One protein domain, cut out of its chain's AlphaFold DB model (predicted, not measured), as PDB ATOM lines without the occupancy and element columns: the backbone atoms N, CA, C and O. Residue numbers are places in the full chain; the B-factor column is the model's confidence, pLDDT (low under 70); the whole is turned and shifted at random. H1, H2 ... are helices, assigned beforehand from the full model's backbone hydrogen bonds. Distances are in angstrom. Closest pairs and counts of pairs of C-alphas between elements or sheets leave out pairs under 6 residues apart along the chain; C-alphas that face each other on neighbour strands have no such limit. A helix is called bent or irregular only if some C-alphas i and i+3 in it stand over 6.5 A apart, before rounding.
ATOM      1  N   ASP A  35     -33.535  12.341 -33.917       93.81
ATOM      2  CA  ASP A  35     -32.792  13.530 -33.491       93.81
ATOM      3  C   ASP A  35     -33.325  14.103 -32.166       93.81
ATOM      4  O   ASP A  35     -32.551  14.332 -31.234       93.81
ATOM      5  N   ALA A  36     -34.647  14.229 -32.014       93.69
ATOM      6  CA  ALA A  36     -35.262  14.702 -30.768       93.69
ATOM      7  C   ALA A  36     -34.995  13.764 -29.580       93.69
ATOM      8  O   ALA A  36     -34.746  14.204 -28.453       93.69
ATOM      9  N   GLN A  37     -35.002  12.453 -29.828       93.19
ATOM     10  CA  GLN A  37     -34.744  11.450 -28.801       93.19
ATOM     11  C   GLN A  37     -33.269  11.433 -28.374       93.19
ATOM     12  O   GLN A  37     -32.986  11.284 -27.180       93.19
ATOM     13  N   LEU A  38     -32.348  11.600 -29.327       95.00
ATOM     14  CA  LEU A  38     -30.918  11.750 -29.066       95.00
ATOM     15  C   LEU A  38     -30.655  13.023 -28.260       95.00
ATOM     16  O   LEU A  38     -29.979  12.968 -27.236       95.00
ATOM     17  N   PHE A  39     -31.244  14.149 -28.666       96.56
ATOM     18  CA  PHE A  39     -31.087  15.413 -27.956       96.56
ATOM     19  C   PHE A  39     -31.607  15.333 -26.517       96.56
ATOM     20  O   PHE A  39     -30.922  15.753 -25.590       96.56
ATOM     21  N   LYS A  40     -32.766  14.716 -26.275       95.12
ATOM     22  CA  LYS A  40     -33.348  14.639 -24.924       95.12
ATOM     23  C   LYS A  40     -32.448  13.946 -23.891       95.12
ATOM     24  O   LYS A  40     -32.475  14.309 -22.718       95.12
ATOM     25  N   ASN A  41     -31.680  12.942 -24.310       93.81
ATOM     26  CA  ASN A  41     -30.938  12.046 -23.416       93.81
ATOM     27  C   ASN A  41     -29.415  12.107 -23.633       93.81
ATOM     28  O   ASN A  41     -28.700  11.186 -23.225       93.81
ATOM     29  N   HIS A  42     -28.919  13.157 -24.291       95.69
ATOM     30  CA  HIS A  42     -27.510  13.261 -24.645       95.69
ATOM     31  C   HIS A  42     -26.603  13.389 -23.402       95.69
ATOM     32  O   HIS A  42     -26.993  13.979 -22.386       95.69
ATOM     33  N   PRO A  43     -25.366  12.858 -23.459       95.25
ATOM     34  CA  PRO A  43     -24.354  13.093 -22.436       95.25
ATOM     35  C   PRO A  43     -24.113  14.587 -22.199       95.25
ATOM     36  O   PRO A  43     -23.768  15.306 -23.129       95.25
ATOM     37  N   LYS A  44     -24.228  15.042 -20.948       91.06
ATOM     38  CA  LYS A  44     -24.048  16.460 -20.620       91.06
ATOM     39  C   LYS A  44     -22.642  16.957 -20.945       91.06
ATOM     40  O   LYS A  44     -21.647  16.287 -20.661       91.06
ATOM     41  N   MET A  45     -22.608  18.141 -21.545       88.75
ATOM     42  CA  MET A  45     -21.397  18.831 -21.961       88.75
ATOM     43  C   MET A  45     -20.725  19.526 -20.770       88.75
ATOM     44  O   MET A  45     -21.395  20.074 -19.895       88.75
ATOM     45  N   GLY A  46     -19.392  19.494 -20.745       90.12
ATOM     46  CA  GLY A  46     -18.582  20.243 -19.786       90.12
ATOM     47  C   GLY A  46     -18.388  21.719 -20.177       90.12
ATOM     48  O   GLY A  46     -19.010  22.215 -21.118       90.12
ATOM     49  N   PRO A  47     -17.499  22.451 -19.484       88.56
ATOM     50  CA  PRO A  47     -17.179  23.830 -19.851       88.56
ATOM     51  C   PRO A  47     -16.503  23.920 -21.226       88.56
ATOM     52  O   PRO A  47     -16.744  24.886 -21.937       88.56
ATOM     53  N   THR A  48     -15.744  22.899 -21.622       93.62
ATOM     54  CA  THR A  48     -15.048  22.808 -22.912       93.62
ATOM     55  C   THR A  48     -15.498  21.574 -23.684       93.62
ATOM     56  O   THR A  48     -15.755  20.521 -23.088       93.62
ATOM     57  N   ILE A  49     -15.522  21.667 -25.008       95.38
ATOM     58  CA  ILE A  49     -15.723  20.517 -25.891       95.38
ATOM     59  C   ILE A  49     -14.365  19.856 -26.132       95.38
ATOM     60  O   ILE A  49     -13.391  20.528 -26.439       95.38
ATOM     61  N   THR A  50     -14.274  18.537 -25.982       97.56
ATOM     62  CA  THR A  50     -13.037  17.781 -26.225       97.56
ATOM     63  C   THR A  50     -13.264  16.718 -27.290       97.56
ATOM     64  O   THR A  50     -14.398  16.288 -27.514       97.56
ATOM     65  N   LEU A  51     -12.186  16.228 -27.911       97.94
ATOM     66  CA  LEU A  51     -12.280  15.075 -28.810       97.94
ATOM     67  C   LEU A  51     -12.899  13.867 -28.091       97.94
ATOM     68  O   LEU A  51     -13.789  13.225 -28.634       97.94
ATOM     69  N   GLU A  52     -12.506  13.603 -26.843       97.81
ATOM     70  CA  GLU A  52     -13.093  12.535 -26.024       97.81
ATOM     71  C   GLU A  52     -14.613  12.694 -25.866       97.81
ATOM     72  O   GLU A  52     -15.358  11.720 -25.996       97.81
ATOM     73  N   PHE A  53     -15.095  13.921 -25.646       97.88
ATOM     74  CA  PHE A  53     -16.527  14.193 -25.579       97.88
ATOM     75  C   PHE A  53     -17.223  13.917 -26.917       97.88
ATOM     76  O   PHE A  53     -18.274  13.278 -26.925       97.88
ATOM     77  N   LEU A  54     -16.628  14.307 -28.049       98.38
ATOM     78  CA  LEU A  54     -17.176  14.004 -29.376       98.38
ATOM     79  C   LEU A  54     -17.203  12.494 -29.659       98.38
ATOM     80  O   LEU A  54     -18.197  11.991 -30.179       98.38
ATOM     81  N   LEU A  55     -16.172  11.745 -29.254       98.19
ATOM     82  CA  LEU A  55     -16.158  10.279 -29.342       98.19
ATOM     83  C   LEU A  55     -17.245   9.653 -28.455       98.19
ATOM     84  O   LEU A  55     -17.923   8.713 -28.873       98.19
ATOM     85  N   LYS A  56     -17.466  10.195 -27.253       97.69
ATOM     86  CA  LYS A  56     -18.536   9.764 -26.344       97.69
ATOM     87  C   LYS A  56     -19.926  10.052 -26.917       97.69
ATOM     88  O   LYS A  56     -20.793   9.181 -26.854       97.69
ATOM     89  N   LEU A  57     -20.139  11.235 -27.496       97.81
ATOM     90  CA  LEU A  57     -21.380  11.571 -28.196       97.81
ATOM     91  C   LEU A  57     -21.594  10.656 -29.400       97.81
ATOM     92  O   LEU A  57     -22.686  10.126 -29.574       97.81
ATOM     93  N   HIS A  58     -20.555  10.405 -30.194       98.19
ATOM     94  CA  HIS A  58     -20.646   9.481 -31.318       98.19
ATOM     95  C   HIS A  58     -20.999   8.059 -30.859       98.19
ATOM     96  O   HIS A  58     -21.844   7.399 -31.461       98.19
ATOM     97  N   ASN A  59     -20.404   7.591 -29.756       97.50
ATOM     98  CA  ASN A  59     -20.753   6.305 -29.162       97.50
ATOM     99  C   ASN A  59     -22.229   6.248 -28.741       97.50
ATOM    100  O   ASN A  59     -22.914   5.271 -29.028       97.50
ATOM    101  N   TYR A  60     -22.728   7.323 -28.131       96.88
ATOM    102  CA  TYR A  60     -24.134   7.471 -27.769       96.88
ATOM    103  C   TYR A  60     -25.064   7.450 -28.998       96.88
ATOM    104  O   TYR A  60     -26.079   6.756 -28.981       96.88
ATOM    105  N   VAL A  61     -24.689   8.143 -30.077       95.81
ATOM    106  CA  VAL A  61     -25.444   8.208 -31.340       95.81
ATOM    107  C   VAL A  61     -25.515   6.852 -32.045       95.81
ATOM    108  O   VAL A  61     -26.578   6.458 -32.524       95.81
ATOM    109  N   LEU A  62     -24.391   6.136 -32.135       93.81
ATOM    110  CA  LEU A  62     -24.287   4.893 -32.908       93.81
ATOM    111  C   LEU A  62     -24.597   3.634 -32.073       93.81
ATOM    112  O   LEU A  62     -24.804   2.545 -32.615       93.81
ATOM    113  N   GLY A  63     -24.641   3.766 -30.746       91.88
ATOM    114  CA  GLY A  63     -25.001   2.706 -29.812       91.88
ATOM    115  C   GLY A  63     -24.039   1.516 -29.851       91.88
ATOM    116  O   GLY A  63     -22.822   1.663 -29.791       91.88
ATOM    117  N   ARG A  64     -24.582   0.294 -29.944       88.75
ATOM    118  CA  ARG A  64     -23.803  -0.964 -29.887       88.75
ATOM    119  C   ARG A  64     -23.070  -1.299 -31.195       88.75
ATOM    120  O   ARG A  64     -22.674  -2.447 -31.394       88.75
ATOM    121  N   HIS A  65     -22.908  -0.336 -32.099       92.56
ATOM    122  CA  HIS A  65     -22.179  -0.546 -33.340       92.56
ATOM    123  C   HIS A  65     -20.681  -0.692 -33.074       92.56
ATOM    124  O   HIS A  65     -20.121  -0.007 -32.218       92.56
ATOM    125  N   ARG A  66     -19.996  -1.547 -33.847       91.56
ATOM    126  CA  ARG A  66     -18.562  -1.762 -33.638       91.56
ATOM    127  C   ARG A  66     -17.795  -0.456 -33.746       91.56
ATOM    128  O   ARG A  66     -16.981  -0.238 -32.875       91.56
ATOM    129  N   ALA A  67     -18.063   0.403 -34.730       92.50
ATOM    130  CA  ALA A  67     -17.325   1.652 -34.972       92.50
ATOM    131  C   ALA A  67     -17.722   2.815 -34.035       92.50
ATOM    132  O   ALA A  67     -17.204   3.922 -34.160       92.50
ATOM    133  N   ALA A  68     -18.647   2.585 -33.100       96.06
ATOM    134  CA  ALA A  68     -19.158   3.617 -32.208       96.06
ATOM    135  C   ALA A  68     -18.028   4.229 -31.360       96.06
ATOM    136  O   ALA A  68     -17.300   3.519 -30.665       96.06
ATOM    137  N   GLY A  69     -17.902   5.557 -31.404       97.19
ATOM    138  CA  GLY A  69     -16.884   6.312 -30.669       97.19
ATOM    139  C   GLY A  69     -15.437   6.117 -31.130       97.19
ATOM    140  O   GLY A  69     -14.532   6.349 -30.336       97.19
ATOM    141  N   ARG A  70     -15.193   5.690 -32.377       97.62
ATOM    142  CA  ARG A  70     -13.836   5.588 -32.939       97.62
ATOM    143  C   ARG A  70     -13.732   6.281 -34.283       97.62
ATOM    144  O   ARG A  70     -14.576   6.027 -35.136       97.62
ATOM    145  N   LEU A  71     -12.701   7.110 -34.448       98.06
ATOM    146  CA  LEU A  71     -12.358   7.712 -35.737       98.06
ATOM    147  C   LEU A  71     -12.154   6.612 -36.788       98.06
ATOM    148  O   LEU A  71     -11.756   5.495 -36.449       98.06
ATOM    149  N   ARG A  72     -12.465   6.912 -38.048       96.88
ATOM    150  CA  ARG A  72     -12.249   5.973 -39.153       96.88
ATOM    151  C   ARG A  72     -10.754   5.777 -39.413       96.88
ATOM    152  O   ARG A  72      -9.974   6.715 -39.317       96.88
ATOM    153  N   GLU A  73     -10.395   4.556 -39.790       95.88
ATOM    154  CA  GLU A  73      -9.022   4.142 -40.136       95.88
ATOM    155  C   GLU A  73      -8.922   3.739 -41.619       95.88
ATOM    156  O   GLU A  73      -8.110   2.907 -42.016       95.88
ATOM    157  N   ARG A  74      -9.854   4.249 -42.429       93.56
ATOM    158  CA  ARG A  74      -9.961   4.006 -43.867       93.56
ATOM    159  C   ARG A  74     -10.759   5.114 -44.536       93.56
ATOM    160  O   ARG A  74     -11.555   5.803 -43.883       93.56
ATOM    161  N   ASP A  75     -10.583   5.236 -45.840       92.62
ATOM    162  CA  ASP A  75     -11.383   6.141 -46.651       92.62
ATOM    163  C   ASP A  75     -12.825   5.666 -46.778       92.62
ATOM    164  O   ASP A  75     -13.143   4.474 -46.689       92.62
ATOM    165  N   VAL A  76     -13.704   6.648 -46.933       91.31
ATOM    166  CA  VAL A  76     -15.144   6.467 -47.072       91.31
ATOM    167  C   VAL A  76     -15.654   7.398 -48.157       91.31
ATOM    168  O   VAL A  76     -15.084   8.454 -48.412       91.31
ATOM    169  N   GLU A  77     -16.763   7.011 -48.764       87.06
ATOM    170  CA  GLU A  77     -17.499   7.824 -49.718       87.06
ATOM    171  C   GLU A  77     -18.848   8.189 -49.104       87.06
ATOM    172  O   GLU A  77     -19.492   7.365 -48.451       87.06
ATOM    173  N   VAL A  78     -19.271   9.436 -49.290       82.06
ATOM    174  CA  VAL A  78     -20.517   9.961 -48.731       82.06
ATOM    175  C   VAL A  78     -21.480  10.265 -49.871       82.06
ATOM    176  O   VAL A  78     -21.163  11.038 -50.776       82.06
ATOM    177  N   GLY A  79     -22.677   9.678 -49.817       73.75
ATOM    178  CA  GLY A  79     -23.695   9.797 -50.864       73.75
ATOM    179  C   GLY A  79     -23.724   8.581 -51.794       73.75
ATOM    180  O   GLY A  79     -23.503   7.460 -51.350       73.75
ATOM    181  N   GLY A  80     -24.035   8.800 -53.075       59.97
ATOM    182  CA  GLY A  80     -23.984   7.765 -54.119       59.97
ATOM    183  C   GLY A  80     -25.329   7.207 -54.607       59.97
ATOM    184  O   GLY A  80     -25.395   6.751 -55.744       59.97
ATOM    185  N   GLU A  81     -26.419   7.304 -53.840       54.97
ATOM    186  CA  GLU A  81     -27.730   6.786 -54.291       54.97
ATOM    187  C   GLU A  81     -28.403   7.673 -55.360       54.97
ATOM    188  O   GLU A  81     -29.124   7.169 -56.216       54.97
ATOM    189  N   GLU A  82     -28.098   8.978 -55.380       50.94
ATOM    190  CA  GLU A  82     -28.654   9.965 -56.330       50.94
ATOM    191  C   GLU A  82     -27.574  10.676 -57.178       50.94
ATOM    192  O   GLU A  82     -27.776  11.774 -57.700       50.94
ATOM    193  N   GLY A  83     -26.409  10.038 -57.347       54.59
ATOM    194  CA  GLY A  83     -25.515  10.298 -58.484       54.59
ATOM    195  C   GLY A  83     -24.207  11.055 -58.232       54.59
ATOM    196  O   GLY A  83     -23.299  10.914 -59.043       54.59
ATOM    197  N   GLU A  84     -24.037  11.803 -57.138       65.00
ATOM    198  CA  GLU A  84     -22.740  12.434 -56.825       65.00
ATOM    199  C   GLU A  84     -22.189  11.949 -55.485       65.00
ATOM    200  O   GLU A  84     -22.901  11.919 -54.479       65.00
ATOM    201  N   VAL A  85     -20.907  11.580 -55.501       76.69
ATOM    202  CA  VAL A  85     -20.140  11.101 -54.353       76.69
ATOM    203  C   VAL A  85     -19.281  12.243 -53.819       76.69
ATOM    204  O   VAL A  85     -18.560  12.891 -54.580       76.69
ATOM    205  N   PHE A  86     -19.362  12.500 -52.515       81.50
ATOM    206  CA  PHE A  86     -18.404  13.338 -51.802       81.50
ATOM    207  C   PHE A  86     -17.326  12.441 -51.189       81.50
ATOM    208  O   PHE A  86     -17.645  11.506 -50.454       81.50
ATOM    209  N   VAL A  87     -16.064  12.739 -51.496       84.38
ATOM    210  CA  VAL A  87     -14.896  12.090 -50.893       84.38
ATOM    211  C   VAL A  87     -14.351  13.047 -49.824       84.38
ATOM    212  O   VAL A  87     -13.908  14.138 -50.189       84.38
ATOM    213  N   PRO A  88     -14.437  12.703 -48.526       87.25
ATOM    214  CA  PRO A  88     -13.904  13.526 -47.437       87.25
ATOM    215  C   PRO A  88     -12.366  13.598 -47.431       87.25
ATOM    216  O   PRO A  88     -11.709  13.032 -48.302       87.25
ATOM    217  N   ILE A  89     -11.788  14.262 -46.414       88.31
ATOM    218  CA  ILE A  89     -10.328  14.235 -46.161       88.31
ATOM    219  C   ILE A  89      -9.784  12.798 -46.112       88.31
ATOM    220  O   ILE A  89     -10.528  11.848 -45.877       88.31
ATOM    221  N   ASP A  90      -8.473  12.638 -46.236       92.44
ATOM    222  CA  ASP A  90      -7.815  11.356 -45.987       92.44
ATOM    223  C   ASP A  90      -8.045  10.899 -44.541       92.44
ATOM    224  O   ASP A  90      -8.080  11.720 -43.616       92.44
ATOM    225  N   TRP A  91      -8.225   9.597 -44.326       95.25
ATOM    226  CA  TRP A  91      -8.396   9.068 -42.972       95.25
ATOM    227  C   TRP A  91      -7.174   9.325 -42.081       95.25
ATOM    228  O   TRP A  91      -7.349   9.522 -40.877       95.25
ATOM    229  N   GLU A  92      -5.966   9.381 -42.654       96.00
ATOM    230  CA  GLU A  92      -4.731   9.646 -41.902       96.00
ATOM    231  C   GLU A  92      -4.708  11.061 -41.302       96.00
ATOM    232  O   GLU A  92      -4.110  11.286 -40.249       96.00
ATOM    233  N   GLU A  93      -5.419  12.007 -41.920       94.56
ATOM    234  CA  GLU A  93      -5.484  13.407 -41.489       94.56
ATOM    235  C   GLU A  93      -6.623  13.677 -40.497       94.56
ATOM    236  O   GLU A  93      -6.621  14.697 -39.802       94.56
ATOM    237  N   VAL A  94      -7.596  12.763 -40.380       96.56
ATOM    238  CA  VAL A  94      -8.761  12.920 -39.491       96.56
ATOM    239  C   VAL A  94      -8.374  13.275 -38.050       96.56
ATOM    240  O   VAL A  94      -8.989  14.199 -37.507       96.56
ATOM    241  N   PRO A  95      -7.397  12.612 -37.393       97.50
ATOM    242  CA  PRO A  95      -7.038  12.945 -36.016       97.50
ATOM    243  C   PRO A  95      -6.557  14.391 -35.857       97.50
ATOM    244  O   PRO A  95      -6.953  15.070 -34.907       97.50
ATOM    245  N   GLU A  96      -5.749  14.874 -36.802       96.19
ATOM    246  CA  GLU A  96      -5.238  16.244 -36.801       96.19
ATOM    247  C   GLU A  96      -6.372  17.247 -37.029       96.19
ATOM    248  O   GLU A  96      -6.570  18.148 -36.208       96.19
ATOM    249  N   LYS A  97      -7.183  17.050 -38.078       95.88
ATOM    250  CA  LYS A  97      -8.293  17.958 -38.409       95.88
ATOM    251  C   LYS A  97      -9.354  18.003 -37.312       95.88
ATOM    252  O   LYS A  97      -9.902  19.066 -37.034       95.88
ATOM    253  N   MET A  98      -9.605  16.890 -36.623       97.94
ATOM    254  CA  MET A  98     -10.475  16.877 -35.443       97.94
ATOM    255  C   MET A  98      -9.879  17.645 -34.258       97.94
ATOM    256  O   MET A  98     -10.623  18.279 -33.509       97.94
ATOM    257  N   GLY A  99      -8.555  17.620 -34.082       97.25
ATOM    258  CA  GLY A  99      -7.866  18.442 -33.086       97.25
ATOM    259  C   GLY A  99      -8.006  19.938 -33.373       97.25
ATOM    260  O   GLY A  99      -8.334  20.706 -32.466       97.25
ATOM    261  N   MET A 100      -7.828  20.337 -34.634       96.56
ATOM    262  CA  MET A 100      -8.032  21.717 -35.095       96.56
ATOM    263  C   MET A 100      -9.489  22.155 -34.911       96.56
ATOM    264  O   MET A 100      -9.753  23.192 -34.310       96.56
ATOM    265  N   PHE A 101     -10.441  21.313 -35.324       97.25
ATOM    266  CA  PHE A 101     -11.872  21.555 -35.143       97.25
ATOM    267  C   PHE A 101     -12.247  21.802 -33.679       97.25
ATOM    268  O   PHE A 101     -12.969  22.749 -33.378       97.25
ATOM    269  N   VAL A 102     -11.746  20.975 -32.757       97.81
ATOM    270  CA  VAL A 102     -12.011  21.137 -31.322       97.81
ATOM    271  C   VAL A 102     -11.419  22.442 -30.792       97.81
ATOM    272  O   VAL A 102     -12.072  23.109 -29.992       97.81
ATOM    273  N   ARG A 103     -10.208  22.818 -31.215       96.81
ATOM    274  CA  ARG A 103      -9.579  24.081 -30.804       96.81
ATOM    275  C   ARG A 103     -10.428  25.276 -31.241       96.81
ATOM    276  O   ARG A 103     -10.903  26.006 -30.376       96.81
ATOM    277  N   TRP A 104     -10.703  25.368 -32.541       96.75
ATOM    278  CA  TRP A 104     -11.546  26.404 -33.134       96.75
ATOM    279  C   TRP A 104     -12.906  26.501 -32.436       96.75
ATOM    280  O   TRP A 104     -13.339  27.581 -32.052       96.75
ATOM    281  N   LEU A 105     -13.567  25.364 -32.193       96.38
ATOM    282  CA  LEU A 105     -14.896  25.356 -31.587       96.38
ATOM    283  C   LEU A 105     -14.900  25.943 -30.169       96.38
ATOM    284  O   LEU A 105     -15.846  26.630 -29.796       96.38
ATOM    285  N   ASN A 106     -13.867  25.672 -29.367       96.25
ATOM    286  CA  ASN A 106     -13.779  26.249 -28.023       96.25
ATOM    287  C   ASN A 106     -13.421  27.738 -28.049       96.25
ATOM    288  O   ASN A 106     -13.864  28.460 -27.160       96.25
ATOM    289  N   GLU A 107     -12.640  28.186 -29.032       95.12
ATOM    290  CA  GLU A 107     -12.322  29.605 -29.225       95.12
ATOM    291  C   GLU A 107     -13.585  30.383 -29.627       95.12
ATOM    292  O   GLU A 107     -13.966  31.327 -28.940       95.12
ATOM    293  N   GLU A 108     -14.314  29.918 -30.644       94.50
ATOM    294  CA  GLU A 108     -15.539  30.574 -31.127       94.50
ATOM    295  C   GLU A 108     -16.730  30.461 -30.169       94.50
ATOM    296  O   GLU A 108     -17.647  31.284 -30.192       94.50
ATOM    297  N   MET A 109     -16.731  29.472 -29.272       92.88
ATOM    298  CA  MET A 109     -17.722  29.410 -28.198       92.88
ATOM    299  C   MET A 109     -17.709  30.664 -27.311       92.88
ATOM    300  O   MET A 109     -18.778  31.039 -26.820       92.88
ATOM    301  N   GLU A 110     -16.546  31.300 -27.155       89.88
ATOM    302  CA  GLU A 110     -16.333  32.568 -26.443       89.88
ATOM    303  C   GLU A 110     -16.106  33.752 -27.413       89.88
ATOM    304  O   GLU A 110     -15.767  34.855 -26.981       89.88
ATOM    305  N   GLY A 111     -16.259  33.512 -28.719       90.88
ATOM    306  CA  GLY A 111     -16.031  34.469 -29.797       90.88
ATOM    307  C   GLY A 111     -17.262  35.303 -30.162       90.88
ATOM    308  O   GLY A 111     -18.250  35.365 -29.427       90.88
ATOM    309  N   GLU A 112     -17.186  35.953 -31.325       89.94
ATOM    310  CA  GLU A 112     -18.188  36.923 -31.791       89.94
ATOM    311  C   GLU A 112     -19.324  36.297 -32.609       89.94
ATOM    312  O   GLU A 112     -20.371  36.927 -32.762       89.94
ATOM    313  N   LEU A 113     -19.162  35.055 -33.088       91.12
ATOM    314  CA  LEU A 113     -20.203  34.373 -33.858       91.12
ATOM    315  C   LEU A 113     -21.513  34.290 -33.070       91.12
ATOM    316  O   LEU A 113     -21.550  33.872 -31.898       91.12
ATOM    317  N   SER A 114     -22.620  34.611 -33.743       93.75
ATOM    318  CA  SER A 114     -23.945  34.373 -33.183       93.75
ATOM    319  C   SER A 114     -24.146  32.878 -32.915       93.75
ATOM    320  O   SER A 114     -23.458  32.002 -33.445       93.75
ATOM    321  N   THR A 115     -25.106  32.553 -32.048       93.62
ATOM    322  CA  THR A 115     -25.367  31.159 -31.663       93.62
ATOM    323  C   THR A 115     -25.686  30.265 -32.867       93.62
ATOM    324  O   THR A 115     -25.184  29.143 -32.933       93.62
ATOM    325  N   GLY A 116     -26.496  30.760 -33.809       93.94
ATOM    326  CA  GLY A 116     -26.857  30.030 -35.023       93.94
ATOM    327  C   GLY A 116     -25.659  29.812 -35.943       93.94
ATOM    328  O   GLY A 116     -25.425  28.687 -36.381       93.94
ATOM    329  N   GLU A 117     -24.843  30.848 -36.154       95.44
ATOM    330  CA  GLU A 117     -23.632  30.776 -36.981       95.44
ATOM    331  C   GLU A 117     -22.611  29.789 -36.424       95.44
ATOM    332  O   GLU A 117     -22.108  28.942 -37.167       95.44
ATOM    333  N   LEU A 118     -22.350  29.839 -35.115       96.75
ATOM    334  CA  LEU A 118     -21.465  28.896 -34.438       96.75
ATOM    335  C   LEU A 118     -21.962  27.457 -34.615       96.75
ATOM    336  O   LEU A 118     -21.201  26.575 -35.017       96.75
ATOM    337  N   ALA A 119     -23.243  27.213 -34.328       97.81
ATOM    338  CA  ALA A 119     -23.821  25.875 -34.367       97.81
ATOM    339  C   ALA A 119     -23.866  25.302 -35.796       97.81
ATOM    340  O   ALA A 119     -23.527  24.134 -36.009       97.81
ATOM    341  N   ALA A 120     -24.217  26.128 -36.783       97.06
ATOM    342  CA  ALA A 120     -24.257  25.752 -38.191       97.06
ATOM    343  C   ALA A 120     -22.858  25.515 -38.772       97.06
ATOM    344  O   ALA A 120     -22.624  24.512 -39.452       97.06
ATOM    345  N   THR A 121     -21.901  26.388 -38.456       96.69
ATOM    346  CA  THR A 121     -20.512  26.229 -38.895       96.69
ATOM    347  C   THR A 121     -19.906  24.977 -38.271       96.69
ATOM    348  O   THR A 121     -19.341  24.153 -38.986       96.69
ATOM    349  N   ALA A 122     -20.099  24.754 -36.967       97.62
ATOM    350  CA  ALA A 122     -19.613  23.552 -36.292       97.62
ATOM    351  C   ALA A 122     -20.193  22.268 -36.902       97.62
ATOM    352  O   ALA A 122     -19.462  21.298 -37.126       97.62
ATOM    353  N   HIS A 123     -21.491  22.277 -37.220       97.94
ATOM    354  CA  HIS A 123     -22.145  21.190 -37.938       97.94
ATOM    355  C   HIS A 123     -21.463  20.925 -39.284       97.94
ATOM    356  O   HIS A 123     -21.051  19.794 -39.555       97.94
ATOM    357  N   PHE A 124     -21.339  21.954 -40.128       96.12
ATOM    358  CA  PHE A 124     -20.734  21.813 -41.448       96.12
ATOM    359  C   PHE A 124     -19.300  21.287 -41.349       96.12
ATOM    360  O   PHE A 124     -18.997  20.259 -41.959       96.12
ATOM    361  N   ARG A 125     -18.454  21.915 -40.519       96.12
ATOM    362  CA  ARG A 125     -17.049  21.527 -40.345       96.12
ATOM    363  C   ARG A 125     -16.910  20.052 -39.957       96.12
ATOM    364  O   ARG A 125     -16.128  19.331 -40.575       96.12
ATOM    365  N   LEU A 126     -17.724  19.566 -39.016       97.50
ATOM    366  CA  LEU A 126     -17.719  18.156 -38.618       97.50
ATOM    367  C   LEU A 126     -18.131  17.221 -39.767       97.50
ATOM    368  O   LEU A 126     -17.478  16.203 -40.000       97.50
ATOM    369  N   THR A 127     -19.205  17.552 -40.492       94.81
ATOM    370  CA  THR A 127     -19.668  16.726 -41.623       94.81
ATOM    371  C   THR A 127     -18.688  16.705 -42.790       94.81
ATOM    372  O   THR A 127     -18.610  15.690 -43.486       94.81
ATOM    373  N   PHE A 128     -17.933  17.789 -42.965       92.44
ATOM    374  CA  PHE A 128     -16.922  17.953 -43.999       92.44
ATOM    375  C   PHE A 128     -15.646  17.156 -43.691       92.44
ATOM    376  O   PHE A 128     -15.148  16.441 -44.556       92.44
ATOM    377  N   ILE A 129     -15.165  17.198 -42.440       95.31
ATOM    378  CA  ILE A 129     -14.074  16.329 -41.948       95.31
ATOM    379  C   ILE A 129     -14.478  14.848 -42.045       95.31
ATOM    380  O   ILE A 129     -13.661  13.982 -42.354       95.31
ATOM    381  N   HIS A 130     -15.751  14.548 -41.781       96.06
ATOM    382  CA  HIS A 130     -16.318  13.199 -41.830       96.06
ATOM    383  C   HIS A 130     -15.507  12.159 -41.022       96.06
ATOM    384  O   HIS A 130     -14.994  11.179 -41.574       96.06
ATOM    385  N   PRO A 131     -15.336  12.366 -39.705       97.75
ATOM    386  CA  PRO A 131     -14.377  11.609 -38.897       97.75
ATOM    387  C   PRO A 131     -14.742  10.140 -38.632       97.75
ATOM    388  O   PRO A 131     -13.886   9.380 -38.180       97.75
ATOM    389  N   PHE A 132     -15.986   9.722 -38.868       97.56
ATOM    390  CA  PHE A 132     -16.487   8.383 -38.534       97.56
ATOM    391  C   PHE A 132     -16.934   7.599 -39.774       97.56
ATOM    392  O   PHE A 132     -17.255   8.191 -40.799       97.56
ATOM    393  N   GLU A 133     -17.010   6.267 -39.676       94.50
ATOM    394  CA  GLU A 133     -17.516   5.416 -40.774       94.50
ATOM    395  C   GLU A 133     -19.024   5.584 -41.041       94.50
ATOM    396  O   GLU A 133     -19.487   5.349 -42.149       94.50
ATOM    397  N   ASP A 134     -19.794   5.947 -40.015       93.56
ATOM    398  CA  ASP A 134     -21.233   6.229 -40.062       93.56
ATOM    399  C   ASP A 134     -21.563   7.154 -38.877       93.56
ATOM    400  O   ASP A 134     -20.757   7.315 -37.966       93.56
ATOM    401  N   GLY A 135     -22.742   7.771 -38.867       94.44
ATOM    402  CA  GLY A 135     -23.245   8.558 -37.743       94.44
ATOM    403  C   GLY A 135     -22.851  10.032 -37.774       94.44
ATOM    404  O   GLY A 135     -23.347  10.786 -36.939       94.44
ATOM    405  N   ASN A 136     -22.048  10.471 -38.750       96.25
ATOM    406  CA  ASN A 136     -21.559  11.852 -38.850       96.25
ATOM    407  C   ASN A 136     -22.696  12.882 -38.882       96.25
ATOM    408  O   ASN A 136     -22.679  13.829 -38.104       96.25
ATOM    409  N   GLY A 137     -23.725  12.671 -39.712       95.81
ATOM    410  CA  GLY A 137     -24.867  13.593 -39.790       95.81
ATOM    411  C   GLY A 137     -25.681  13.665 -38.491       95.81
ATOM    412  O   GLY A 137     -26.035  14.750 -38.044       95.81
ATOM    413  N   ARG A 138     -25.923  12.518 -37.841       96.88
ATOM    414  CA  ARG A 138     -26.632  12.454 -36.549       96.88
ATOM    415  C   ARG A 138     -25.835  13.144 -35.442       96.88
ATOM    416  O   ARG A 138     -26.400  13.888 -34.647       96.88
ATOM    417  N   LEU A 139     -24.520  12.932 -35.410       98.12
ATOM    418  CA  LEU A 139     -23.632  13.607 -34.471       98.12
ATOM    419  C   LEU A 139     -23.579  15.117 -34.721       98.12
ATOM    420  O   LEU A 139     -23.622  15.876 -33.760       98.12
ATOM    421  N   ALA A 140     -23.516  15.555 -35.979       98.25
ATOM    422  CA  ALA A 140     -23.461  16.969 -36.331       98.25
ATOM    423  C   ALA A 140     -24.730  17.716 -35.912       98.25
ATOM    424  O   ALA A 140     -24.635  18.766 -35.281       98.25
ATOM    425  N   ARG A 141     -25.916  17.153 -36.173       98.19
ATOM    426  CA  ARG A 141     -27.193  17.739 -35.728       98.19
ATOM    427  C   ARG A 141     -27.360  17.700 -34.212       98.19
ATOM    428  O   ARG A 141     -27.900  18.636 -33.628       98.19
ATOM    429  N   LEU A 142     -26.859  16.651 -33.553       98.38
ATOM    430  CA  LEU A 142     -26.823  16.610 -32.093       98.38
ATOM    431  C   LEU A 142     -25.901  17.699 -31.528       98.38
ATOM    432  O   LEU A 142     -26.299  18.406 -30.608       98.38
ATOM    433  N   LEU A 143     -24.695  17.858 -32.081       98.44
ATOM    434  CA  LEU A 143     -23.735  18.877 -31.657       98.44
ATOM    435  C   LEU A 143     -24.284  20.292 -31.871       98.44
ATOM    436  O   LEU A 143     -24.190  21.107 -30.958       98.44
ATOM    437  N   LEU A 144     -24.908  20.552 -33.024       98.31
ATOM    438  CA  LEU A 144     -25.625  21.797 -33.312       98.31
ATOM    439  C   LEU A 144     -26.601  22.117 -32.176       98.31
ATOM    440  O   LEU A 144     -26.497  23.167 -31.552       98.31
ATOM    441  N   ASN A 145     -27.482  21.178 -31.830       98.12
ATOM    442  CA  ASN A 145     -28.476  21.390 -30.777       98.12
ATOM    443  C   ASN A 145     -27.875  21.531 -29.372       98.12
ATOM    444  O   ASN A 145     -28.405  22.282 -28.557       98.12
ATOM    445  N   ILE A 146     -26.760  20.859 -29.076       97.50
ATOM    446  CA  ILE A 146     -26.028  21.038 -27.813       97.50
ATOM    447  C   ILE A 146     -25.460  22.463 -27.704       97.50
ATOM    448  O   ILE A 146     -25.485  23.055 -26.622       97.50
ATOM    449  N   LEU A 147     -24.964  23.030 -28.806       97.25
ATOM    450  CA  LEU A 147     -24.463  24.408 -28.843       97.25
ATOM    451  C   LEU A 147     -25.600  25.426 -28.669       97.25
ATOM    452  O   LEU A 147     -25.434  26.385 -27.912       97.25
ATOM    453  N   LEU A 148     -26.763  25.180 -29.284       96.62
ATOM    454  CA  LEU A 148     -27.976  25.976 -29.055       96.62
ATOM    455  C   LEU A 148     -28.401  25.931 -27.575       96.62
ATOM    456  O   LEU A 148     -28.550  26.981 -26.946       96.62
ATOM    457  N   GLU A 149     -28.510  24.728 -26.986       95.25
ATOM    458  CA  GLU A 149     -28.897  24.535 -25.575       95.25
ATOM    459  C   GLU A 149     -27.953  25.292 -24.630       95.25
ATOM    460  O   GLU A 149     -28.403  25.937 -23.682       95.25
ATOM    461  N   ARG A 150     -26.640  25.268 -24.906       92.62
ATOM    462  CA  ARG A 150     -25.631  25.955 -24.086       92.62
ATOM    463  C   ARG A 150     -25.880  27.457 -23.979       92.62
ATOM    464  O   ARG A 150     -25.629  28.032 -22.923       92.62
ATOM    465  N   ARG A 151     -26.356  28.086 -25.056       93.69
ATOM    466  CA  ARG A 151     -26.678  29.519 -25.098       93.69
ATOM    467  C   ARG A 151     -28.165  29.798 -24.811       93.69
ATOM    468  O   ARG A 151     -28.622  30.909 -25.048       93.69
ATOM    469  N   ALA A 152     -28.890  28.819 -24.256       93.81
ATOM    470  CA  ALA A 152     -30.306  28.888 -23.877       93.81
ATOM    471  C   ALA A 152     -31.293  29.097 -25.045       93.81
ATOM    472  O   ALA A 152     -32.384  29.628 -24.845       93.81
ATOM    473  N   PHE A 153     -30.927  28.635 -26.242       94.88
ATOM    474  CA  PHE A 153     -31.798  28.602 -27.418       94.88
ATOM    475  C   PHE A 153     -32.577  27.286 -27.493       94.88
ATOM    476  O   PHE A 153     -32.140  26.257 -26.962       94.88
ATOM    477  N   LYS A 154     -33.735  27.302 -28.163       95.06
ATOM    478  CA  LYS A 154     -34.485  26.067 -28.420       95.06
ATOM    479  C   LYS A 154     -33.746  25.188 -29.441       95.06
ATOM    480  O   LYS A 154     -33.027  25.704 -30.296       95.06
ATOM    481  N   PRO A 155     -33.901  23.854 -29.369       95.62
ATOM    482  CA  PRO A 155     -33.320  22.964 -30.363       95.62
ATOM    483  C   PRO A 155     -34.015  23.114 -31.722       95.62
ATOM    484  O   PRO A 155     -35.232  23.286 -31.798       95.62
ATOM    485  N   VAL A 156     -33.238  22.957 -32.786       94.50
ATOM    486  CA  VAL A 156     -33.684  22.881 -34.175       94.50
ATOM    487  C   VAL A 156     -33.732  21.417 -34.606       94.50
ATOM    488  O   VAL A 156     -32.715  20.715 -34.633       94.50
ATOM    489  N   PHE A 157     -34.924  20.955 -34.981       94.50
ATOM    490  CA  PHE A 157     -35.126  19.653 -35.610       94.50
ATOM    491  C   PHE A 157     -35.525  19.866 -37.063       94.50
ATOM    492  O   PHE A 157     -36.508  20.543 -37.344       94.50
ATOM    493  N   ILE A 158     -34.736  19.312 -37.980       91.81
ATOM    494  CA  ILE A 158     -34.977  19.461 -39.414       91.81
ATOM    495  C   ILE A 158     -36.141  18.538 -39.791       91.81
ATOM    496  O   ILE A 158     -36.011  17.324 -39.607       91.81
ATOM    497  N   PRO A 159     -37.262  19.078 -40.292       90.25
ATOM    498  CA  PRO A 159     -38.390  18.267 -40.720       90.25
ATOM    499  C   PRO A 159     -38.051  17.500 -42.007       90.25
ATOM    500  O   PRO A 159     -37.209  17.919 -42.807       90.25
ATOM    501  N   ASP A 160     -38.725  16.371 -42.222       88.25
ATOM    502  CA  ASP A 160     -38.524  15.514 -43.399       88.25
ATOM    503  C   ASP A 160     -38.785  16.250 -44.715       88.25
ATOM    504  O   ASP A 160     -38.139  15.978 -45.730       88.25
ATOM    505  N   GLU A 161     -39.704  17.210 -44.685       90.94
ATOM    506  CA  GLU A 161     -40.072  18.082 -45.793       90.94
ATOM    507  C   GLU A 161     -38.869  18.899 -46.288       90.94
ATOM    508  O   GLU A 161     -38.692  19.062 -47.494       90.94
ATOM    509  N   LEU A 162     -37.976  19.311 -45.379       91.50
ATOM    510  CA  LEU A 162     -36.765  20.082 -45.686       91.50
ATOM    511  C   LEU A 162     -35.527  19.200 -45.904       91.50
ATOM    512  O   LEU A 162     -34.412  19.705 -46.050       91.50
ATOM    513  N   ARG A 163     -35.684  17.869 -45.963       89.94
ATOM    514  CA  ARG A 163     -34.573  16.924 -46.168       89.94
ATOM    515  C   ARG A 163     -33.768  17.237 -47.424       89.94
ATOM    516  O   ARG A 163     -32.538  17.191 -47.398       89.94
ATOM    517  N   VAL A 164     -34.465  17.523 -48.523       90.75
ATOM    518  CA  VAL A 164     -33.835  17.806 -49.819       90.75
ATOM    519  C   VAL A 164     -33.024  19.096 -49.736       90.75
ATOM    520  O   VAL A 164     -31.882  19.121 -50.192       90.75
ATOM    521  N   ASP A 165     -33.574  20.141 -49.118       91.25
ATOM    522  CA  ASP A 165     -32.888  21.423 -48.965       91.25
ATOM    523  C   ASP A 165     -31.682  21.305 -48.034       91.25
ATOM    524  O   ASP A 165     -30.598  21.765 -48.384       91.25
ATOM    525  N   TYR A 166     -31.812  20.606 -46.905       93.75
ATOM    526  CA  TYR A 166     -30.697  20.328 -45.996       93.75
ATOM    527  C   TYR A 166     -29.508  19.683 -46.722       93.75
ATOM    528  O   TYR A 166     -28.380  20.185 -46.661       93.75
ATOM    529  N   TYR A 167     -29.748  18.597 -47.466       91.06
ATOM    530  CA  TYR A 167     -28.674  17.938 -48.207       91.06
ATOM    531  C   TYR A 167     -28.170  18.782 -49.379       91.06
ATOM    532  O   TYR A 167     -26.971  18.751 -49.663       91.06
ATOM    533  N   ARG A 168     -29.027  19.578 -50.034       90.62
ATOM    534  CA  ARG A 168     -28.610  20.511 -51.093       90.62
ATOM    535  C   ARG A 168     -27.609  21.538 -50.564       90.62
ATOM    536  O   ARG A 168     -26.567  21.724 -51.193       90.62
ATOM    537  N   HIS A 169     -27.885  22.154 -49.415       91.25
ATOM    538  CA  HIS A 169     -26.992  23.134 -48.793       91.25
ATOM    539  C   HIS A 169     -25.646  22.514 -48.406       91.25
ATOM    540  O   HIS A 169     -24.602  23.045 -48.782       91.25
ATOM    541  N   LEU A 170     -25.648  21.350 -47.743       90.69
ATOM    542  CA  LEU A 170     -24.405  20.649 -47.389       90.69
ATOM    543  C   LEU A 170     -23.589  20.258 -48.615       90.69
ATOM    544  O   LEU A 170     -22.365  20.384 -48.622       90.69
ATOM    545  N   LYS A 171     -24.262  19.792 -49.667       88.38
ATOM    546  CA  LYS A 171     -23.625  19.406 -50.922       88.38
ATOM    547  C   LYS A 171     -22.992  20.603 -51.621       88.38
ATOM    548  O   LYS A 171     -21.868  20.489 -52.103       88.38
ATOM    549  N   MET A 172     -23.688  21.738 -51.669       86.75
ATOM    550  CA  MET A 172     -23.137  22.970 -52.228       86.75
ATOM    551  C   MET A 172     -21.922  23.428 -51.423       86.75
ATOM    552  O   MET A 172     -20.853  23.616 -51.995       86.75
ATOM    553  N   ALA A 173     -22.059  23.491 -50.098       87.25
ATOM    554  CA  ALA A 173     -20.988  23.912 -49.207       87.25
ATOM    555  C   ALA A 173     -19.759  22.999 -49.289       87.25
ATOM    556  O   ALA A 173     -18.631  23.477 -49.329       87.25
ATOM    557  N   SER A 174     -19.963  21.687 -49.409       84.69
ATOM    558  CA  SER A 174     -18.861  20.730 -49.570       84.69
ATOM    559  C   SER A 174     -18.164  20.860 -50.927       84.69
ATOM    560  O   SER A 174     -16.988  20.535 -51.052       84.69
ATOM    561  N   LYS A 175     -18.871  21.331 -51.965       82.75
ATOM    562  CA  LYS A 175     -18.296  21.549 -53.299       82.75
ATOM    563  C   LYS A 175     -17.508  22.848 -53.407       82.75
ATOM    564  O   LYS A 175     -16.536  22.858 -54.158       82.75
ATOM    565  N   THR A 176     -17.970  23.913 -52.756       81.12
ATOM    566  CA  THR A 176     -17.413  25.273 -52.871       81.12
ATOM    567  C   THR A 176     -16.503  25.648 -51.707       81.12
ATOM    568  O   THR A 176     -15.825  26.665 -51.772       81.12
ATOM    569  N   GLY A 177     -16.545  24.886 -50.612       77.00
ATOM    570  CA  GLY A 177     -15.938  25.253 -49.336       77.00
ATOM    571  C   GLY A 177     -16.673  26.368 -48.583       77.00
ATOM    572  O   GLY A 177     -16.296  26.705 -47.463       77.00
ATOM    573  N   ASN A 178     -17.739  26.928 -49.163       82.69
ATOM    574  CA  ASN A 178     -18.494  28.037 -48.596       82.69
ATOM    575  C   ASN A 178     -19.820  27.542 -48.005       82.69
ATOM    576  O   ASN A 178     -20.720  27.117 -48.732       82.69
ATOM    577  N   CYS A 179     -19.953  27.639 -46.683       89.06
ATOM    578  CA  CYS A 179     -21.141  27.204 -45.955       89.06
ATOM    579  C   CYS A 179     -22.159  28.311 -45.650       89.06
ATOM    580  O   CYS A 179     -23.126  28.027 -44.952       89.06
ATOM    581  N   ALA A 180     -22.008  29.525 -46.192       89.56
ATOM    582  CA  ALA A 180     -22.884  30.661 -45.890       89.56
ATOM    583  C   ALA A 180     -24.375  30.345 -46.100       89.56
ATOM    584  O   ALA A 180     -25.193  30.633 -45.234       89.56
ATOM    585  N   GLU A 181     -24.735  29.675 -47.197       91.69
ATOM    586  CA  GLU A 181     -26.133  29.295 -47.454       91.69
ATOM    587  C   GLU A 181     -26.644  28.235 -46.463       91.69
ATOM    588  O   GLU A 181     -27.796  28.278 -46.039       91.69
ATOM    589  N   PHE A 182     -25.783  27.312 -46.024       94.38
ATOM    590  CA  PHE A 182     -26.139  26.362 -44.965       94.38
ATOM    591  C   PHE A 182     -26.309  27.061 -43.608       94.38
ATOM    592  O   PHE A 182     -27.224  26.731 -42.855       94.38
ATOM    593  N   VAL A 183     -25.459  28.046 -43.309       94.88
ATOM    594  CA  VAL A 183     -25.559  28.871 -42.101       94.88
ATOM    595  C   VAL A 183     -26.871  29.652 -42.091       94.88
ATOM    596  O   VAL A 183     -27.618  29.542 -41.124       94.88
ATOM    597  N   LYS A 184     -27.210  30.343 -43.187       93.50
ATOM    598  CA  LYS A 184     -28.499  31.040 -43.342       93.50
ATOM    599  C   LYS A 184     -29.683  30.104 -43.109       93.50
ATOM    600  O   LYS A 184     -30.583  30.449 -42.349       93.50
ATOM    601  N   PHE A 185     -29.656  28.913 -43.712       94.44
ATOM    602  CA  PHE A 185     -30.693  27.898 -43.532       94.44
ATOM    603  C   PHE A 185     -30.884  27.519 -42.053       94.44
ATOM    604  O   PHE A 185     -32.008  27.504 -41.559       94.44
ATOM    605  N   VAL A 186     -29.799  27.256 -41.319       94.94
ATOM    606  CA  VAL A 186     -29.881  26.909 -39.889       94.94
ATOM    607  C   VAL A 186     -30.329  28.097 -39.035       94.94
ATOM    608  O   VAL A 186     -31.156  27.908 -38.146       94.94
ATOM    609  N   CYS A 187     -29.825  29.305 -39.293       94.00
ATOM    610  CA  CYS A 187     -30.224  30.511 -38.564       94.00
ATOM    611  C   CYS A 187     -31.716  30.819 -38.747       94.00
ATOM    612  O   CYS A 187     -32.390  31.149 -37.775       94.00
ATOM    613  N   PHE A 188     -32.253  30.645 -39.958       93.12
ATOM    614  CA  PHE A 188     -33.690  30.758 -40.212       93.12
ATOM    615  C   PHE A 188     -34.486  29.734 -39.388       93.12
ATOM    616  O   PHE A 188     -35.398  30.098 -38.651       93.12
ATOM    617  N   MET A 189     -34.084  28.460 -39.425       93.75
ATOM    618  CA  MET A 189     -34.741  27.407 -38.642       93.75
ATOM    619  C   MET A 189     -34.686  27.669 -37.128       93.75
ATOM    620  O   MET A 189     -35.641  27.371 -36.412       93.75
ATOM    621  N   GLN A 190     -33.576  28.225 -36.635       92.81
ATOM    622  CA  GLN A 190     -33.424  28.638 -35.240       92.81
ATOM    623  C   GLN A 190     -34.428  29.734 -34.869       92.81
ATOM    624  O   GLN A 190     -35.109  29.607 -33.854       92.81
ATOM    625  N   GLN A 191     -34.548  30.773 -35.701       91.31
ATOM    626  CA  GLN A 191     -35.496  31.869 -35.486       91.31
ATOM    627  C   GLN A 191     -36.938  31.352 -35.415       91.31
ATOM    628  O   GLN A 191     -37.634  31.636 -34.441       91.31
ATOM    629  N   CYS A 192     -37.353  30.504 -36.363       90.06
ATOM    630  CA  CYS A 192     -38.686  29.891 -36.346       90.06
ATOM    631  C   CYS A 192     -38.939  29.083 -35.062       90.06
ATOM    632  O   CYS A 192     -40.002  29.193 -34.445       90.06
ATOM    633  N   ALA A 193     -37.952  28.290 -34.623       89.56
ATOM    634  CA  ALA A 193     -38.075  27.496 -33.403       89.56
ATOM    635  C   ALA A 193     -38.286  28.383 -32.161       89.56
ATOM    636  O   ALA A 193     -39.130  28.075 -31.306       89.56
ATOM    637  N   ASP A 194     -37.550  29.492 -32.058       84.94
ATOM    638  CA  ASP A 194     -37.636  30.434 -30.939       84.94
ATOM    639  C   ASP A 194     -38.957  31.198 -30.900       84.94
ATOM    640  O   ASP A 194     -39.569  31.268 -29.826       84.94
ATOM    641  N   GLU A 195     -39.436  31.675 -32.049       83.62
ATOM    642  CA  GLU A 195     -40.701  32.409 -32.185       83.62
ATOM    643  C   GLU A 195     -41.930  31.523 -31.914       83.62
ATOM    644  O   GLU A 195     -42.949  32.013 -31.429       83.62
ATOM    645  N   GLY A 196     -41.798  30.200 -32.084       64.88
ATOM    646  CA  GLY A 196     -42.860  29.236 -31.783       64.88
ATOM    647  C   GLY A 196     -43.883  29.067 -32.905       64.88
ATOM    648  O   GLY A 196     -44.983  28.588 -32.636       64.88
ATOM    649  N   ASP A 197     -43.523  29.436 -34.135       51.44
ATOM    650  CA  ASP A 197     -44.337  29.194 -35.325       51.44
ATOM    651  C   ASP A 197     -44.085  27.770 -35.841       51.44
ATOM    652  O   ASP A 197     -43.101  27.488 -36.527       51.44
ATOM    653  N   GLU A 198     -44.987  26.847 -35.503       49.50
ATOM    654  CA  GLU A 198     -44.981  25.466 -36.015       49.50
ATOM    655  C   GLU A 198     -45.333  25.392 -37.524       49.50
ATOM    656  O   GLU A 198     -45.149  24.344 -38.142       49.50
ATOM    657  N   VAL A 216     -13.506  32.914 -41.988       49.91
ATOM    658  CA  VAL A 216     -12.848  31.628 -42.090       49.91
ATOM    659  C   VAL A 216     -11.455  31.834 -41.524       49.91
ATOM    660  O   VAL A 216     -10.666  32.621 -42.041       49.91
ATOM    661  N   ASP A 217     -11.174  31.193 -40.394       62.94
ATOM    662  CA  ASP A 217      -9.826  31.207 -39.852       62.94
ATOM    663  C   ASP A 217      -8.839  30.682 -40.918       62.94
ATOM    664  O   ASP A 217      -9.195  29.894 -41.805       62.94
ATOM    665  N   ALA A 218      -7.593  31.151 -40.858       63.81
ATOM    666  CA  ALA A 218      -6.589  30.840 -41.871       63.81
ATOM    667  C   ALA A 218      -6.317  29.329 -41.999       63.81
ATOM    668  O   ALA A 218      -5.944  28.867 -43.078       63.81
ATOM    669  N   GLU A 219      -6.530  28.558 -40.930       65.44
ATOM    670  CA  GLU A 219      -6.349  27.108 -40.933       65.44
ATOM    671  C   GLU A 219      -7.474  26.404 -41.714       65.44
ATOM    672  O   GLU A 219      -7.232  25.437 -42.443       65.44
ATOM    673  N   TRP A 220      -8.706  26.911 -41.620       68.00
ATOM    674  CA  TRP A 220      -9.849  26.457 -42.409       68.00
ATOM    675  C   TRP A 220      -9.682  26.800 -43.889       68.00
ATOM    676  O   TRP A 220      -9.939  25.952 -44.749       68.00
ATOM    677  N   GLU A 221      -9.199  28.006 -44.201       69.88
ATOM    678  CA  GLU A 221      -8.842  28.367 -45.575       69.88
ATOM    679  C   GLU A 221      -7.752  27.455 -46.137       69.88
ATOM    680  O   GLU A 221      -7.839  27.024 -47.287       69.88
ATOM    681  N   GLU A 222      -6.723  27.146 -45.347       71.44
ATOM    682  CA  GLU A 222      -5.651  26.243 -45.758       71.44
ATOM    683  C   GLU A 222      -6.180  24.830 -46.016       71.44
ATOM    684  O   GLU A 222      -5.861  24.239 -47.049       71.44
ATOM    685  N   MET A 223      -7.052  24.310 -45.147       68.38
ATOM    686  CA  MET A 223      -7.692  23.010 -45.351       68.38
ATOM    687  C   MET A 223      -8.554  22.988 -46.625       68.38
ATOM    688  O   MET A 223      -8.519  22.013 -47.378       68.38
ATOM    689  N   MET A 224      -9.291  24.069 -46.897       68.94
ATOM    690  CA  MET A 224     -10.085  24.209 -48.121       68.94
ATOM    691  C   MET A 224      -9.207  24.282 -49.373       68.94
ATOM    692  O   MET A 224      -9.456  23.557 -50.339       68.94
ATOM    693  N   ARG A 225      -8.130  25.076 -49.343       68.75
ATOM    694  CA  ARG A 225      -7.145  25.154 -50.437       68.75
ATOM    695  C   ARG A 225      -6.475  23.806 -50.687       68.75
ATOM    696  O   ARG A 225      -6.296  23.411 -51.836       68.75
ATOM    697  N   TRP A 226      -6.115  23.093 -49.625       66.19
ATOM    698  CA  TRP A 226      -5.519  21.764 -49.712       66.19
ATOM    699  C   TRP A 226      -6.453  20.763 -50.406       66.19
ATOM    700  O   TRP A 226      -6.020  20.025 -51.295       66.19
ATOM    701  N   MET A 227      -7.748  20.783 -50.082       59.84
ATOM    702  CA  MET A 227      -8.729  19.920 -50.744       59.84
ATOM    703  C   MET A 227      -8.931  20.275 -52.215       59.84
ATOM    704  O   MET A 227      -9.031  19.382 -53.056       59.84
ATOM    705  N   GLU A 228      -8.988  21.567 -52.539       61.03
ATOM    706  CA  GLU A 228      -9.129  22.025 -53.919       61.03
ATOM    707  C   GLU A 228      -7.939  21.573 -54.780       61.03
ATOM    708  O   GLU A 228      -8.134  21.095 -55.901       61.03
ATOM    709  N   MET A 229      -6.726  21.595 -54.217       60.78
ATOM    710  CA  MET A 229      -5.531  21.033 -54.854       60.78
ATOM    711  C   MET A 229      -5.642  19.515 -55.065       60.78
ATOM    712  O   MET A 229      -5.410  19.041 -56.175       60.78
ATOM    713  N   ARG A 230      -6.078  18.737 -54.062       58.38
ATOM    714  CA  ARG A 230      -6.251  17.278 -54.223       58.38
ATOM    715  C   ARG A 230      -7.358  16.893 -55.206       58.38
ATOM    716  O   ARG A 230      -7.231  15.885 -55.897       58.38
ATOM    717  N   ARG A 231      -8.416  17.700 -55.323       53.78
ATOM    718  CA  ARG A 231      -9.484  17.505 -56.317       53.78
ATOM    719  C   ARG A 231      -8.990  17.723 -57.752       53.78
ATOM    720  O   ARG A 231      -9.509  17.089 -58.669       53.78
ATOM    721  N   MET A 232      -7.999  18.596 -57.942       48.03
ATOM    722  CA  MET A 232      -7.329  18.837 -59.229       48.03
ATOM    723  C   MET A 232      -6.303  17.744 -59.569       48.03
ATOM    724  O   MET A 232      -6.132  17.414 -60.740       48.03
ATOM    725  N   ASP A 233      -5.670  17.150 -58.556       46.53
ATOM    726  CA  ASP A 233      -4.609  16.143 -58.702       46.53
ATOM    727  C   ASP A 233      -5.101  14.710 -58.968       46.53
ATOM    728  O   ASP A 233      -4.280  13.788 -58.976       46.53
ATOM    729  N   GLY A 234      -6.409  14.534 -59.214       43.06
ATOM    730  CA  GLY A 234      -7.097  13.266 -59.476       43.06
ATOM    731  C   GLY A 234      -6.200  12.157 -60.036       43.06
ATOM    732  O   GLY A 234      -5.925  12.101 -61.239       43.06
TER     733      GLY A 234
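Overview. This is residues 35 to 198 and 216 to 234 of the 235 residues of the protein "Fido domain-containing protein" of Globodera pallida (UniProt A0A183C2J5). Two antiparallel helices, H4 and H5, make the core, with H3 beside H4 and running opposite to it; H1 and H2 pack on H5, H2 crossing it, and on the far side the hairpin of H6 and H7 packs on H4 through H7. H8 lies at the edge near H3, and residues 159 to 164 stick out. The printed part has 183 residues, with eight named helices, H1 to H8 in order, and no named strand: the class is all helix. It is compact, with a radius of gyration of the C-alphas of 15.8 A and spans of 48 by 35 by 31 A.

Arrangement. H1, residues 35 to 40, touches H5, residues 136 to 150, at a steep tilt of 41 degrees; the closest C-alphas, of Phe 39 and Leu 142, are 6.1 A apart. H2, residues 51 to 62, touches H5 with residues 57 to 61 alone, closest at the C-alphas of His 58 and Leu 139, 6.0 A. H3, residues 91 to 109, and H4, residues 115 to 129, form a helical hairpin at a shallow tilt of 7 degrees, closest at the C-alphas of Val 94 and Ile 129, 6.8 A. H4 and H5 form another at 22 degrees, with the C-alphas of Ala 119 and Leu 144 closest, 4.6 A apart. H6, residues 160 to 176, and H7, residues 180 to 195, form a third at 31 degrees, closest at the C-alphas of His 169 and Phe 182, 5.1 A. H7 touches H4 at a steep tilt of 44 degrees, the C-alphas of Gly 116 and Cys 187 being closest at 4.9 A. H8, residues 218 to 232, touches no helix but is near H3. Every O i to N i+4 pair is within hydrogen-bond range in H1, H2, H4, H5, H7 and H8; in H3 it is 13 of 15, in H6 11 of 13.

Along the chain. H1 begins at C-alpha 35, (-32.792, 13.530, -33.491). H3 is the longest helix, 26.8 A, with a kink of 26 degrees near residue 98. H3 and H6 are irregular: C-alphas 92 and 95 are 7.1 A apart, C-alphas 161 and 164 7.4 A. H6 measures 25.1 A and H7 22.5 A. H8 ends at C-alpha 232, (-7.329, 18.837, -59.229).

Size, cuts and confidence. The C-alphas of Gly 196 and Asp 233, the two farthest apart, are 48.6 A apart. Residues 199 to 215 are not printed, and C-alphas 198 and 216 are 33.3 A apart across the cut. The link from H2 to H3 is long, 28 residues. pLDDT is under 70 at residues 80 to 84, 196 to 198, 216 to 221 and 223 to 234.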